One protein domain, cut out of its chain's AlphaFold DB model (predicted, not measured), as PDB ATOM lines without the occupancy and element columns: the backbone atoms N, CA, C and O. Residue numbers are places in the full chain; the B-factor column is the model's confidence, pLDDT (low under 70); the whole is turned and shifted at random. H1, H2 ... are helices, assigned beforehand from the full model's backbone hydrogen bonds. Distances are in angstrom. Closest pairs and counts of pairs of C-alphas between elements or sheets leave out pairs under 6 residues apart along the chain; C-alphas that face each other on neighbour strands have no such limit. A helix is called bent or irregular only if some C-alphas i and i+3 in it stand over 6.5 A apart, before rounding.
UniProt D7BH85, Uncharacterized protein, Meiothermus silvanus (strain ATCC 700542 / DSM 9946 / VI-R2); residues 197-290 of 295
ATOM      1  N   THR A 197      -9.228   4.511   4.189       59.22
ATOM      2  CA  THR A 197      -7.819   4.754   4.529       59.22
ATOM      3  C   THR A 197      -6.921   4.816   3.284       59.22
ATOM      4  O   THR A 197      -5.968   5.596   3.258       59.22
ATOM      5  N   ASP A 198      -7.248   4.063   2.229       64.00
ATOM      6  CA  ASP A 198      -6.496   4.051   0.965       64.00
ATOM      7  C   ASP A 198      -6.808   5.272   0.094       64.00
ATOM      8  O   ASP A 198      -5.917   5.823  -0.562       64.00
ATOM      9  N   LEU A 199      -8.043   5.771   0.182       70.25
ATOM     10  CA  LEU A 199      -8.446   7.055  -0.388       70.25
ATOM     11  C   LEU A 199      -7.666   8.217   0.239       70.25
ATOM     12  O   LEU A 199      -7.172   9.075  -0.491       70.25
ATOM     13  N   LEU A 200      -7.485   8.221   1.565       81.62
ATOM     14  CA  LEU A 200      -6.701   9.255   2.247       81.62
ATOM     15  C   LEU A 200      -5.233   9.234   1.800       81.62
ATOM     16  O   LEU A 200      -4.698  10.274   1.422       81.62
ATOM     17  N   LEU A 201      -4.584   8.062   1.790       82.75
ATOM     18  CA  LEU A 201      -3.199   7.955   1.318       82.75
ATOM     19  C   LEU A 201      -3.075   8.405  -0.146       82.75
ATOM     20  O   LEU A 201      -2.134   9.121  -0.488       82.75
ATOM     21  N   SER A 202      -4.030   8.027  -0.999       80.38
ATOM     22  CA  SER A 202      -4.049   8.416  -2.412       80.38
ATOM     23  C   SER A 202      -4.229   9.920  -2.601       80.38
ATOM     24  O   SER A 202      -3.491  10.523  -3.379       80.38
ATOM     25  N   ALA A 203      -5.153  10.540  -1.865       86.25
ATOM     26  CA  ALA A 203      -5.386  11.980  -1.909       86.25
ATOM     27  C   ALA A 203      -4.153  12.762  -1.439       86.25
ATOM     28  O   ALA A 203      -3.679  13.659  -2.136       86.25
ATOM     29  N   VAL A 204      -3.567  12.378  -0.300       90.44
ATOM     30  CA  VAL A 204      -2.376  13.050   0.242       90.44
ATOM     31  C   VAL A 204      -1.155  12.819  -0.660       90.44
ATOM     32  O   VAL A 204      -0.358  13.736  -0.841       90.44
ATOM     33  N   ARG A 205      -1.038  11.657  -1.323       90.75
ATOM     34  CA  ARG A 205      -0.024  11.409  -2.364       90.75
ATOM     35  C   ARG A 205      -0.169  12.369  -3.546       90.75
ATOM     36  O   ARG A 205       0.835  12.914  -3.996       90.75
ATOM     37  N   ILE A 206      -1.392  12.570  -4.047       90.56
ATOM     38  CA  ILE A 206      -1.661  13.502  -5.156       90.56
ATOM     39  C   ILE A 206      -1.272  14.924  -4.750       90.56
ATOM     40  O   ILE A 206      -0.584  15.599  -5.506       90.56
ATOM     41  N   LEU A 207      -1.640  15.358  -3.542       91.94
ATOM     42  CA  LEU A 207      -1.270  16.681  -3.035       91.94
ATOM     43  C   LEU A 207       0.249  16.833  -2.873       91.94
ATOM     44  O   LEU A 207       0.814  17.846  -3.287       91.94
ATOM     45  N   ALA A 208       0.923  15.823  -2.318       92.69
ATOM     46  CA  ALA A 208       2.367  15.824  -2.112       92.69
ATOM     47  C   ALA A 208       3.139  15.898  -3.438       92.69
ATOM     48  O   ALA A 208       3.972  16.784  -3.627       92.69
ATOM     49  N   LEU A 209       2.847  14.995  -4.379       92.44
ATOM     50  CA  LEU A 209       3.529  14.948  -5.676       92.44
ATOM     51  C   LEU A 209       3.102  16.095  -6.596       92.44
ATOM     52  O   LEU A 209       3.930  16.616  -7.337       92.44
ATOM     53  N   GLY A 210       1.843  16.529  -6.515       90.56
ATOM     54  CA  GLY A 210       1.348  17.713  -7.213       90.56
ATOM     55  C   GLY A 210       2.072  18.978  -6.758       90.56
ATOM     56  O   GLY A 210       2.482  19.770  -7.596       90.56
ATOM     57  N   SER A 211       2.331  19.123  -5.454       91.12
ATOM     58  CA  SER A 211       3.129  20.239  -4.924       91.12
ATOM     59  C   SER A 211       4.553  20.244  -5.483       91.12
ATOM     60  O   SER A 211       5.058  21.293  -5.872       91.12
ATOM     61  N   VAL A 212       5.182  19.068  -5.582       90.31
ATOM     62  CA  VAL A 212       6.511  18.918  -6.199       90.31
ATOM     63  C   VAL A 212       6.475  19.285  -7.684       90.31
ATOM     64  O   VAL A 212       7.321  20.049  -8.141       90.31
ATOM     65  N   ALA A 213       5.493  18.778  -8.432       89.62
ATOM     66  CA  ALA A 213       5.356  19.044  -9.862       89.62
ATOM     67  C   ALA A 213       5.111  20.532 -10.150       89.62
ATOM     68  O   ALA A 213       5.768  21.103 -11.015       89.62
ATOM     69  N   LEU A 214       4.216  21.173  -9.396       89.81
ATOM     70  CA  LEU A 214       3.949  22.605  -9.514       89.81
ATOM     71  C   LEU A 214       5.204  23.433  -9.217       89.81
ATOM     72  O   LEU A 214       5.512  24.341  -9.986       89.81
ATOM     73  N   ASN A 215       5.969  23.084  -8.177       86.81
ATOM     74  CA  ASN A 215       7.203  23.803  -7.862       86.81
ATOM     75  C   ASN A 215       8.270  23.637  -8.959       86.81
ATOM     76  O   ASN A 215       8.937  24.600  -9.323       86.81
ATOM     77  N   LEU A 216       8.389  22.442  -9.552       87.19
ATOM     78  CA  LEU A 216       9.273  22.196 -10.702       87.19
ATOM     79  C   LEU A 216       8.854  22.975 -11.958       87.19
ATOM     80  O   LEU A 216       9.707  23.356 -12.757       87.19
ATOM     81  N   LEU A 217       7.557  23.238 -12.124       89.12
ATOM     82  CA  LEU A 217       7.008  24.080 -13.190       89.12
ATOM     83  C   LEU A 217       7.080  25.582 -12.864       89.12
ATOM     84  O   LEU A 217       6.449  26.382 -13.552       89.12
ATOM     85  N   ASN A 218       7.813  25.980 -11.815       85.06
ATOM     86  CA  ASN A 218       7.883  27.355 -11.303       85.06
ATOM     87  C   ASN A 218       6.505  27.962 -10.980       85.06
ATOM     88  O   ASN A 218       6.324  29.180 -11.009       85.06
ATOM     89  N   THR A 219       5.519  27.118 -10.674       85.62
ATOM     90  CA  THR A 219       4.207  27.560 -10.206       85.62
ATOM     91  C   THR A 219       4.266  27.725  -8.688       85.62
ATOM     92  O   THR A 219       4.693  26.797  -7.998       85.62
ATOM     93  N   PRO A 220       3.852  28.879  -8.136       74.50
ATOM     94  CA  PRO A 220       4.001  29.155  -6.715       74.50
ATOM     95  C   PRO A 220       3.143  28.204  -5.878       74.50
ATOM     96  O   PRO A 220       1.920  28.318  -5.826       74.50
ATOM     97  N   VAL A 221       3.806  27.286  -5.177       79.44
ATOM     98  CA  VAL A 221       3.226  26.517  -4.075       79.44
ATOM     99  C   VAL A 221       3.814  27.074  -2.784       79.44
ATOM    100  O   VAL A 221       5.038  27.139  -2.669       79.44
ATOM    101  N   PRO A 222       2.996  27.471  -1.791       82.44
ATOM    102  CA  PRO A 222       3.523  27.889  -0.501       82.44
ATOM    103  C   PRO A 222       4.418  26.776   0.077       82.44
ATOM    104  O   PRO A 222       3.925  25.659   0.262       82.44
ATOM    105  N   PRO A 223       5.703  27.038   0.394       75.44
ATOM    106  CA  PRO A 223       6.640  25.988   0.803       75.44
ATOM    107  C   PRO A 223       6.150  25.177   2.007       75.44
ATOM    108  O   PRO A 223       6.294  23.959   2.050       75.44
ATOM    109  N   LEU A 224       5.485  25.843   2.956       84.31
ATOM    110  CA  LEU A 224       4.879  25.199   4.121       84.31
ATOM    111  C   LEU A 224       3.696  24.292   3.755       84.31
ATOM    112  O   LEU A 224       3.523  23.252   4.382       84.31
ATOM    113  N   ALA A 225       2.907  24.644   2.736       85.81
ATOM    114  CA  ALA A 225       1.798  23.815   2.266       85.81
ATOM    115  C   ALA A 225       2.312  22.563   1.541       85.81
ATOM    116  O   ALA A 225       1.850  21.458   1.828       85.81
ATOM    117  N   GLY A 226       3.317  22.721   0.672       86.88
ATOM    118  CA  GLY A 226       3.983  21.597   0.011       86.88
ATOM    119  C   GLY A 226       4.660  20.659   1.013       86.88
ATOM    120  O   GLY A 226       4.469  19.445   0.952       86.88
ATOM    121  N   LEU A 227       5.379  21.219   1.994       88.56
ATOM    122  CA  LEU A 227       6.009  20.457   3.074       88.56
ATOM    123  C   LEU A 227       4.977  19.725   3.939       88.56
ATOM    124  O   LEU A 227       5.180  18.557   4.256       88.56
ATOM    125  N   ALA A 228       3.872  20.377   4.308       90.44
ATOM    126  CA  ALA A 228       2.819  19.753   5.104       90.44
ATOM    127  C   ALA A 228       2.153  18.592   4.350       90.44
ATOM    128  O   ALA A 228       1.984  17.512   4.918       90.44
ATOM    129  N   ALA A 229       1.837  18.780   3.063       89.81
ATOM    130  CA  ALA A 229       1.276  17.727   2.220       89.81
ATOM    131  C   ALA A 229       2.241  16.537   2.090       89.81
ATOM    132  O   ALA A 229       1.848  15.388   2.309       89.81
ATOM    133  N   TYR A 230       3.518  16.805   1.803       93.25
ATOM    134  CA  TYR A 230       4.534  15.762   1.665       93.25
ATOM    135  C   TYR A 230       4.849  15.065   2.996       93.25
ATOM    136  O   TYR A 230       4.990  13.846   3.039       93.25
ATOM    137  N   GLY A 231       4.894  15.809   4.103       93.69
ATOM    138  CA  GLY A 231       5.082  15.270   5.449       93.69
ATOM    139  C   GLY A 231       3.935  14.352   5.874       93.69
ATOM    140  O   GLY A 231       4.183  13.251   6.366       93.69
ATOM    141  N   CYS A 232       2.683  14.745   5.610       91.69
ATOM    142  CA  CYS A 232       1.518  13.887   5.843       91.69
ATOM    143  C   CYS A 232       1.577  12.614   4.990       91.69
ATOM    144  O   CYS A 232       1.297  11.525   5.491       91.69
ATOM    145  N   TYR A 233       1.982  12.736   3.722       92.69
ATOM    146  CA  TYR A 233       2.161  11.586   2.838       92.69
ATOM    147  C   TYR A 233       3.206  10.614   3.396       92.69
ATOM    148  O   TYR A 233       2.920   9.425   3.530       92.69
ATOM    149  N   LEU A 234       4.382  11.113   3.787       92.88
ATOM    150  CA  LEU A 234       5.449  10.291   4.357       92.88
ATOM    151  C   LEU A 234       5.053   9.649   5.684       92.88
ATOM    152  O   LEU A 234       5.403   8.495   5.911       92.88
ATOM    153  N   LEU A 235       4.302  10.346   6.540       91.12
ATOM    154  CA  LEU A 235       3.793   9.774   7.787       91.12
ATOM    155  C   LEU A 235       2.852   8.597   7.510       91.12
ATOM    156  O   LEU A 235       3.044   7.515   8.065       91.12
ATOM    157  N   LEU A 236       1.865   8.776   6.628       87.62
ATOM    158  CA  LEU A 236       0.937   7.703   6.258       87.62
ATOM    159  C   LEU A 236       1.670   6.535   5.581       87.62
ATOM    160  O   LEU A 236       1.393   5.371   5.880       87.62
ATOM    161  N   LEU A 237       2.644   6.837   4.720       85.38
ATOM    162  CA  LEU A 237       3.482   5.836   4.066       85.38
ATOM    163  C   LEU A 237       4.338   5.068   5.085       85.38
ATOM    164  O   LEU A 237       4.409   3.846   5.018       85.38
ATOM    165  N   ALA A 238       4.927   5.748   6.070       85.88
ATOM    166  CA  ALA A 238       5.722   5.132   7.130       85.88
ATOM    167  C   ALA A 238       4.867   4.254   8.058       85.88
ATOM    168  O   ALA A 238       5.280   3.145   8.400       85.88
ATOM    169  N   LEU A 239       3.660   4.699   8.415       80.94
ATOM    170  CA  LEU A 239       2.713   3.898   9.197       80.94
ATOM    171  C   LEU A 239       2.308   2.617   8.456       80.94
ATOM    172  O   LEU A 239       2.171   1.563   9.079       80.94
ATOM    173  N   ARG A 240       2.152   2.692   7.129       74.19
ATOM    174  CA  ARG A 240       1.740   1.553   6.300       74.19
ATOM    175  C   ARG A 240       2.891   0.614   5.937       74.19
ATOM    176  O   ARG A 240       2.727  -0.599   5.994       74.19
ATOM    177  N   GLN A 241       4.037   1.162   5.542       78.56
ATOM    178  CA  GLN A 241       5.127   0.428   4.890       78.56
ATOM    179  C   GLN A 241       6.449   0.471   5.666       78.56
ATOM    180  O   GLN A 241       7.380  -0.244   5.305       78.56
ATOM    181  N   GLY A 242       6.566   1.244   6.750       80.44
ATOM    182  CA  GLY A 242       7.840   1.451   7.453       80.44
ATOM    183  C   GLY A 242       8.456   0.162   8.005       80.44
ATOM    184  O   GLY A 242       9.653  -0.074   7.854       80.44
ATOM    185  N   ARG A 243       7.631  -0.736   8.565       74.00
ATOM    186  CA  ARG A 243       8.089  -2.063   9.027       74.00
ATOM    187  C   ARG A 243       8.630  -2.916   7.880       74.00
ATOM    188  O   ARG A 243       9.614  -3.631   8.062       74.00
ATOM    189  N   THR A 244       7.990  -2.848   6.718       68.94
ATOM    190  CA  THR A 244       8.456  -3.536   5.515       68.94
ATOM    191  C   THR A 244       9.762  -2.930   5.034       68.94
ATOM    192  O   THR A 244      10.721  -3.668   4.834       68.94
ATOM    193  N   LEU A 245       9.825  -1.606   4.897       77.75
ATOM    194  CA  LEU A 245      11.010  -0.898   4.429       77.75
ATOM    195  C   LEU A 245      12.234  -1.240   5.284       77.75
ATOM    196  O   LEU A 245      13.283  -1.563   4.739       77.75
ATOM    197  N   PHE A 246      12.079  -1.266   6.611       80.19
ATOM    198  CA  PHE A 246      13.144  -1.660   7.534       80.19
ATOM    199  C   PHE A 246      13.639  -3.094   7.290       80.19
ATOM    200  O   PHE A 246      14.839  -3.349   7.217       80.19
ATOM    201  N   LYS A 247      12.722  -4.044   7.096       71.38
ATOM    202  CA  LYS A 247      13.071  -5.442   6.806       71.38
ATOM    203  C   LYS A 247      13.706  -5.623   5.423       71.38
ATOM    204  O   LYS A 247      14.627  -6.423   5.278       71.38
ATOM    205  N   VAL A 248      13.241  -4.889   4.407       70.00
ATOM    206  CA  VAL A 248      13.879  -4.880   3.079       70.00
ATOM    207  C   VAL A 248      15.275  -4.284   3.189       70.00
ATOM    208  O   VAL A 248      16.201  -4.850   2.626       70.00
ATOM    209  N   PHE A 249      15.459  -3.216   3.968       82.00
ATOM    210  CA  PHE A 249      16.767  -2.603   4.189       82.00
ATOM    211  C   PHE A 249      17.772  -3.591   4.792       82.00
ATOM    212  O   PHE A 249      18.901  -3.672   4.316       82.00
ATOM    213  N   GLN A 250      17.345  -4.413   5.756       81.19
ATOM    214  CA  GLN A 250      18.192  -5.458   6.347       81.19
ATOM    215  C   GLN A 250      18.641  -6.530   5.344       81.19
ATOM    216  O   GLN A 250      19.740  -7.060   5.468       81.19
ATOM    217  N   ARG A 251      17.792  -6.884   4.372       72.31
ATOM    218  CA  ARG A 251      18.056  -7.992   3.434       72.31
ATOM    219  C   ARG A 251      18.664  -7.535   2.111       72.31
ATOM    220  O   ARG A 251      19.478  -8.237   1.523       72.31
ATOM    221  N   ARG A 252      18.208  -6.396   1.597       75.12
ATOM    222  CA  ARG A 252      18.535  -5.830   0.282       75.12
ATOM    223  C   ARG A 252      18.608  -4.300   0.402       75.12
ATOM    224  O   ARG A 252      17.689  -3.607  -0.048       75.12
ATOM    225  N   PRO A 253      19.688  -3.757   0.990       82.94
ATOM    226  CA  PRO A 253      19.790  -2.334   1.306       82.94
ATOM    227  C   PRO A 253      19.668  -1.449   0.064       82.94
ATOM    228  O   PRO A 253      18.946  -0.461   0.099       82.94
ATOM    229  N   THR A 254      20.268  -1.834  -1.067       81.88
ATOM    230  CA  THR A 254      20.178  -1.056  -2.316       81.88
ATOM    231  C   THR A 254      18.733  -0.883  -2.784       81.88
ATOM    232  O   THR A 254      18.339   0.208  -3.186       81.88
ATOM    233  N   ARG A 255      17.914  -1.936  -2.669       78.81
ATOM    234  CA  ARG A 255      16.491  -1.921  -3.035       78.81
ATOM    235  C   ARG A 255      15.693  -1.018  -2.098       78.81
ATOM    236  O   ARG A 255      14.898  -0.230  -2.584       78.81
ATOM    237  N   ALA A 256      15.937  -1.069  -0.789       84.56
ATOM    238  CA  ALA A 256      15.291  -0.159   0.163       84.56
ATOM    239  C   ALA A 256      15.719   1.309  -0.012       84.56
ATOM    240  O   ALA A 256      14.930   2.211   0.257       84.56
ATOM    241  N   LEU A 257      16.951   1.553  -0.472       89.88
ATOM    242  CA  LEU A 257      17.460   2.897  -0.736       89.88
ATOM    243  C   LEU A 257      16.811   3.548  -1.965       89.88
ATOM    244  O   LEU A 257      16.617   4.758  -1.950       89.88
ATOM    245  N   GLU A 258      16.424   2.787  -2.996       85.94
ATOM    246  CA  GLU A 258      15.768   3.332  -4.201       85.94
ATOM    247  C   GLU A 258      14.555   4.239  -3.879       85.94
ATOM    248  O   GLU A 258      14.595   5.419  -4.239       85.94
ATOM    249  N   PRO A 259      13.501   3.776  -3.172       85.56
ATOM    250  CA  PRO A 259      12.363   4.632  -2.834       85.56
ATOM    251  C   PRO A 259      12.736   5.758  -1.855       85.56
ATOM    252  O   PRO A 259      12.132   6.829  -1.898       85.56
ATOM    253  N   LEU A 260      13.744   5.563  -0.995       91.50
ATOM    254  CA  LEU A 260      14.221   6.605  -0.081       91.50
ATOM    255  C   LEU A 260      14.871   7.768  -0.837       91.50
ATOM    256  O   LEU A 260      14.550   8.922  -0.561       91.50
ATOM    257  N   PHE A 261      15.729   7.479  -1.819       93.12
ATOM    258  CA  PHE A 261      16.337   8.506  -2.667       93.12
ATOM    259  C   PHE A 261      15.303   9.212  -3.545       93.12
ATOM    260  O   PHE A 261      15.403  10.425  -3.722       93.12
ATOM    261  N   PHE A 262      14.269   8.504  -4.015       92.56
ATOM    262  CA  PHE A 262      13.133   9.136  -4.691       92.56
ATOM    263  C   PHE A 262      12.442  10.174  -3.795       92.56
ATOM    264  O   PHE A 262      12.263  11.324  -4.199       92.56
ATOM    265  N   HIS A 263      12.088   9.801  -2.560       93.69
ATOM    266  CA  HIS A 263      11.423  10.716  -1.630       93.69
ATOM    267  C   HIS A 263      12.330  11.863  -1.178       93.69
ATOM    268  O   HIS A 263      11.865  12.997  -1.072       93.69
ATOM    269  N   ALA A 264      13.620  11.600  -0.960       93.56
ATOM    270  CA  ALA A 264      14.599  12.628  -0.620       93.56
ATOM    271  C   ALA A 264      14.764  13.648  -1.757       93.56
ATOM    272  O   ALA A 264      14.753  14.854  -1.513       93.56
ATOM    273  N   PHE A 265      14.846  13.179  -3.006       94.12
ATOM    274  CA  PHE A 265      14.891  14.055  -4.174       94.12
ATOM    275  C   PHE A 265      13.606  14.879  -4.312       94.12
ATOM    276  O   PHE A 265      13.670  16.099  -4.433       94.12
ATOM    277  N   ALA A 266      12.438  14.244  -4.219       91.81
ATOM    278  CA  ALA A 266      11.157  14.934  -4.312       91.81
ATOM    279  C   ALA A 266      10.973  16.002  -3.215       91.81
ATOM    280  O   ALA A 266      10.488  17.092  -3.507       91.81
ATOM    281  N   LEU A 267      11.420  15.735  -1.981       91.56
ATOM    282  CA  LEU A 267      11.478  16.743  -0.918       91.56
ATOM    283  C   LEU A 267      12.437  17.889  -1.259       91.56
ATOM    284  O   LEU A 267      12.085  19.046  -1.039       91.56
ATOM    285  N   SER A 268      13.618  17.597  -1.820       91.25
ATOM    286  CA  SER A 268      14.565  18.644  -2.239       91.25
ATOM    287  C   SER A 268      13.930  19.597  -3.254       91.25
ATOM    288  O   SER A 268      14.065  20.813  -3.137       91.25
ATOM    289  N   CYS A 269      13.116  19.069  -4.171       89.62
ATOM    290  CA  CYS A 269      12.408  19.856  -5.172       89.62
ATOM    291  C   CYS A 269      11.373  20.831  -4.593       89.62
ATOM    292  O   CYS A 269      10.958  21.722  -5.322       89.62
ATOM    293  N   LEU A 270      10.954  20.710  -3.326       87.56
ATOM    294  CA  LEU A 270      10.084  21.697  -2.661       87.56
ATOM    295  C   LEU A 270      10.842  22.930  -2.152       87.56
ATOM    296  O   LEU A 270      10.224  23.954  -1.870       87.56
ATOM    297  N   PHE A 271      12.165  22.835  -2.025       83.81
ATOM    298  CA  PHE A 271      13.013  23.906  -1.508       83.81
ATOM    299  C   PHE A 271      14.060  24.287  -2.547       83.81
ATOM    300  O   PHE A 271      13.897  25.240  -3.302       83.81
ATOM    301  N   ARG A 272      15.131  23.500  -2.599       86.69
ATOM    302  CA  ARG A 272      16.244  23.636  -3.518       86.69
ATOM    303  C   ARG A 272      16.506  22.249  -4.098       86.69
ATOM    304  O   ARG A 272      16.923  21.372  -3.340       86.69
ATOM    305  N   PRO A 273      16.247  22.036  -5.397       86.75
ATOM    306  CA  PRO A 273      16.497  20.748  -6.022       86.75
ATOM    307  C   PRO A 273      17.953  20.327  -5.821       86.75
ATOM    308  O   PRO A 273      18.863  21.100  -6.119       86.75
ATOM    309  N   GLU A 274      18.156  19.100  -5.342       93.62
ATOM    310  CA  GLU A 274      19.467  18.466  -5.185       93.62
ATOM    311  C   GLU A 274      19.601  17.348  -6.232       93.62
ATOM    312  O   GLU A 274      19.188  16.207  -5.985       93.62
ATOM    313  N   PRO A 275      20.156  17.634  -7.429       92.50
ATOM    314  CA  PRO A 275      20.151  16.697  -8.554       92.50
ATOM    315  C   PRO A 275      20.867  15.383  -8.246       92.50
ATOM    316  O   PRO A 275      20.505  14.346  -8.791       92.50
ATOM    317  N   ILE A 276      21.849  15.411  -7.342       95.94
ATOM    318  CA  ILE A 276      22.598  14.229  -6.905       95.94
ATOM    319  C   ILE A 276      21.651  13.159  -6.344       95.94
ATOM    320  O   ILE A 276      21.806  11.986  -6.672       95.94
ATOM    321  N   LEU A 277      20.629  13.542  -5.568       94.31
ATOM    322  CA  LEU A 277      19.645  12.594  -5.032       94.31
ATOM    323  C   LEU A 277      18.838  11.933  -6.156       94.31
ATOM    324  O   LEU A 277      18.619  10.721  -6.134       94.31
ATOM    325  N   GLY A 278      18.451  12.718  -7.166       90.75
ATOM    326  CA  GLY A 278      17.760  12.226  -8.357       90.75
ATOM    327  C   GLY A 278      18.635  11.300  -9.204       90.75
ATOM    328  O   GLY A 278      18.167  10.261  -9.659       90.75
ATOM    329  N   LEU A 279      19.921  11.622  -9.361       95.25
ATOM    330  CA  LEU A 279      20.888  10.789 -10.080       95.25
ATOM    331  C   LEU A 279      21.152   9.461  -9.363       95.25
ATOM    332  O   LEU A 279      21.194   8.424 -10.018       95.25
ATOM    333  N   ILE A 280      21.277   9.466  -8.031       93.62
ATOM    334  CA  ILE A 280      21.413   8.232  -7.243       93.62
ATOM    335  C   ILE A 280      20.149   7.377  -7.377       93.62
ATOM    336  O   ILE A 280      20.253   6.172  -7.611       93.62
ATOM    337  N   PHE A 281      18.961   7.986  -7.287       91.06
ATOM    338  CA  PHE A 281      17.704   7.286  -7.551       91.06
ATOM    339  C   PHE A 281      17.694   6.662  -8.952       91.06
ATOM    340  O   PHE A 281      17.420   5.472  -9.070       91.06
ATOM    341  N   LEU A 282      18.040   7.418  -9.999       89.50
ATOM    342  CA  LEU A 282      18.089   6.923 -11.377       89.50
ATOM    343  C   LEU A 282      19.103   5.785 -11.547       89.50
ATOM    344  O   LEU A 282      18.799   4.789 -12.202       89.50
ATOM    345  N   ALA A 283      20.281   5.888 -10.933       91.06
ATOM    346  CA  ALA A 283      21.297   4.841 -10.960       91.06
ATOM    347  C   ALA A 283      20.800   3.553 -10.286       91.06
ATOM    348  O   ALA A 283      20.935   2.472 -10.852       91.06
ATOM    349  N   LEU A 284      20.164   3.654  -9.114       85.75
ATOM    350  CA  LEU A 284      19.559   2.500  -8.441       85.75
ATOM    351  C   LEU A 284      18.405   1.920  -9.266       85.75
ATOM    352  O   LEU A 284      18.365   0.713  -9.494       85.75
ATOM    353  N   PHE A 285      17.511   2.775  -9.762       82.06
ATOM    354  CA  PHE A 285      16.352   2.393 -10.563       82.06
ATOM    355  C   PHE A 285      16.759   1.617 -11.819       82.06
ATOM    356  O   PHE A 285      16.168   0.573 -12.112       82.06
ATOM    357  N   THR A 286      17.776   2.112 -12.532       82.25
ATOM    358  CA  THR A 286      18.328   1.480 -13.739       82.25
ATOM    359  C   THR A 286      19.089   0.205 -13.401       82.25
ATOM    360  O   THR A 286      18.782  -0.833 -13.974       82.25
ATOM    361  N   TYR A 287      19.990   0.223 -12.415       80.88
ATOM    362  CA  TYR A 287      20.730  -0.962 -11.958       80.88
ATOM    363  C   TYR A 287      19.808  -2.131 -11.578       80.88
ATOM    364  O   TYR A 287      20.110  -3.300 -11.824       80.88
ATOM    365  N   HIS A 288      18.666  -1.817 -10.976       73.38
ATOM    366  CA  HIS A 288      17.675  -2.785 -10.534       73.38
ATOM    367  C   HIS A 288      16.770  -3.340 -11.636       73.38
ATOM    368  O   HIS A 288      16.154  -4.386 -11.421       73.38
ATOM    369  N   ARG A 289      16.674  -2.645 -12.772       72.06
ATOM    370  CA  ARG A 289      15.839  -3.018 -13.925       72.06
ATOM    371  C   ARG A 289      16.666  -3.374 -15.159       72.06
ATOM    372  O   ARG A 289      16.098  -3.737 -16.183       72.06
ATOM    373  N   TRP A 290      17.990  -3.280 -15.066       72.38
ATOM    374  CA  TRP A 290      18.892  -3.684 -16.129       72.38
ATOM    375  C   TRP A 290      18.765  -5.195 -16.353       72.38
ATOM    376  O   TRP A 290      18.894  -5.950 -15.380       72.38
TER     377      TRP A 290
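This is residues 197 to 290 of the 295 residues of an uncharacterized protein of Meiothermus silvanus (strain ATCC 700542 / DSM 9946 / VI-R2) (UniProt D7BH85). The longest helix, H2, is bent into a corner, and its arms H2a and H2b form an open loop with H3, which folds back from the end of H2b. H1 pairs with H2a in a hairpin at one side of this loop, and H4 packs on H3 in a second hairpin at the other. The printed part has 94 residues with four named helices in the order H1, H2, H3, H4 and no named strand, all helix in class. It is compact, with a radius of gyration of the C-alphas of 14.0 A and spans of 40 by 32 by 18 A.

H2, residues 223 to 251, was assigned as one helix by its hydrogen bonds but is bent: C-alphas 240 and 243 are 7.8 A apart. Its arms are H2a, residues 223 to 240, 25.5 A long, and H2b, residues 243 to 251. H1, residues 197 to 216, is 28.8 A long and begins at C-alpha 197 (-7.819, 4.754, 4.529). H3 is residues 253 to 268, 21.9 A, with a kink of 28 degrees near residue 260. H4, residues 275 to 289, 20.9 A, ends at C-alpha 289 (15.839, -3.018, -13.925).

H2a and H2b stand about perpendicular, at 75 degrees. H1 and H2a touch as a hairpin, closest at the C-alphas of Ala 208 and Tyr 230, 4.4 A; their tilt of 37 degrees is only just steep. H2b touches H3 at residues 255 to 257 of H3 alone, closest at the C-alphas of Phe 249 and Ala 256, 4.9 A. H3 and H4, a hairpin, touch at C-alphas 265 and 277, their closest, 5.0 A. H1 and H4 are apart. Every O i to N i+4 pair is within hydrogen-bond range in H1, H2a, H2b and H4; in H3, 10 of 12 are.

The C-alphas farthest apart, of Pro 220 and Arg 251, are 41.0 A apart. The printed part has no cut and no long link. Residues 197 to 198 and 244 have pLDDT under 70.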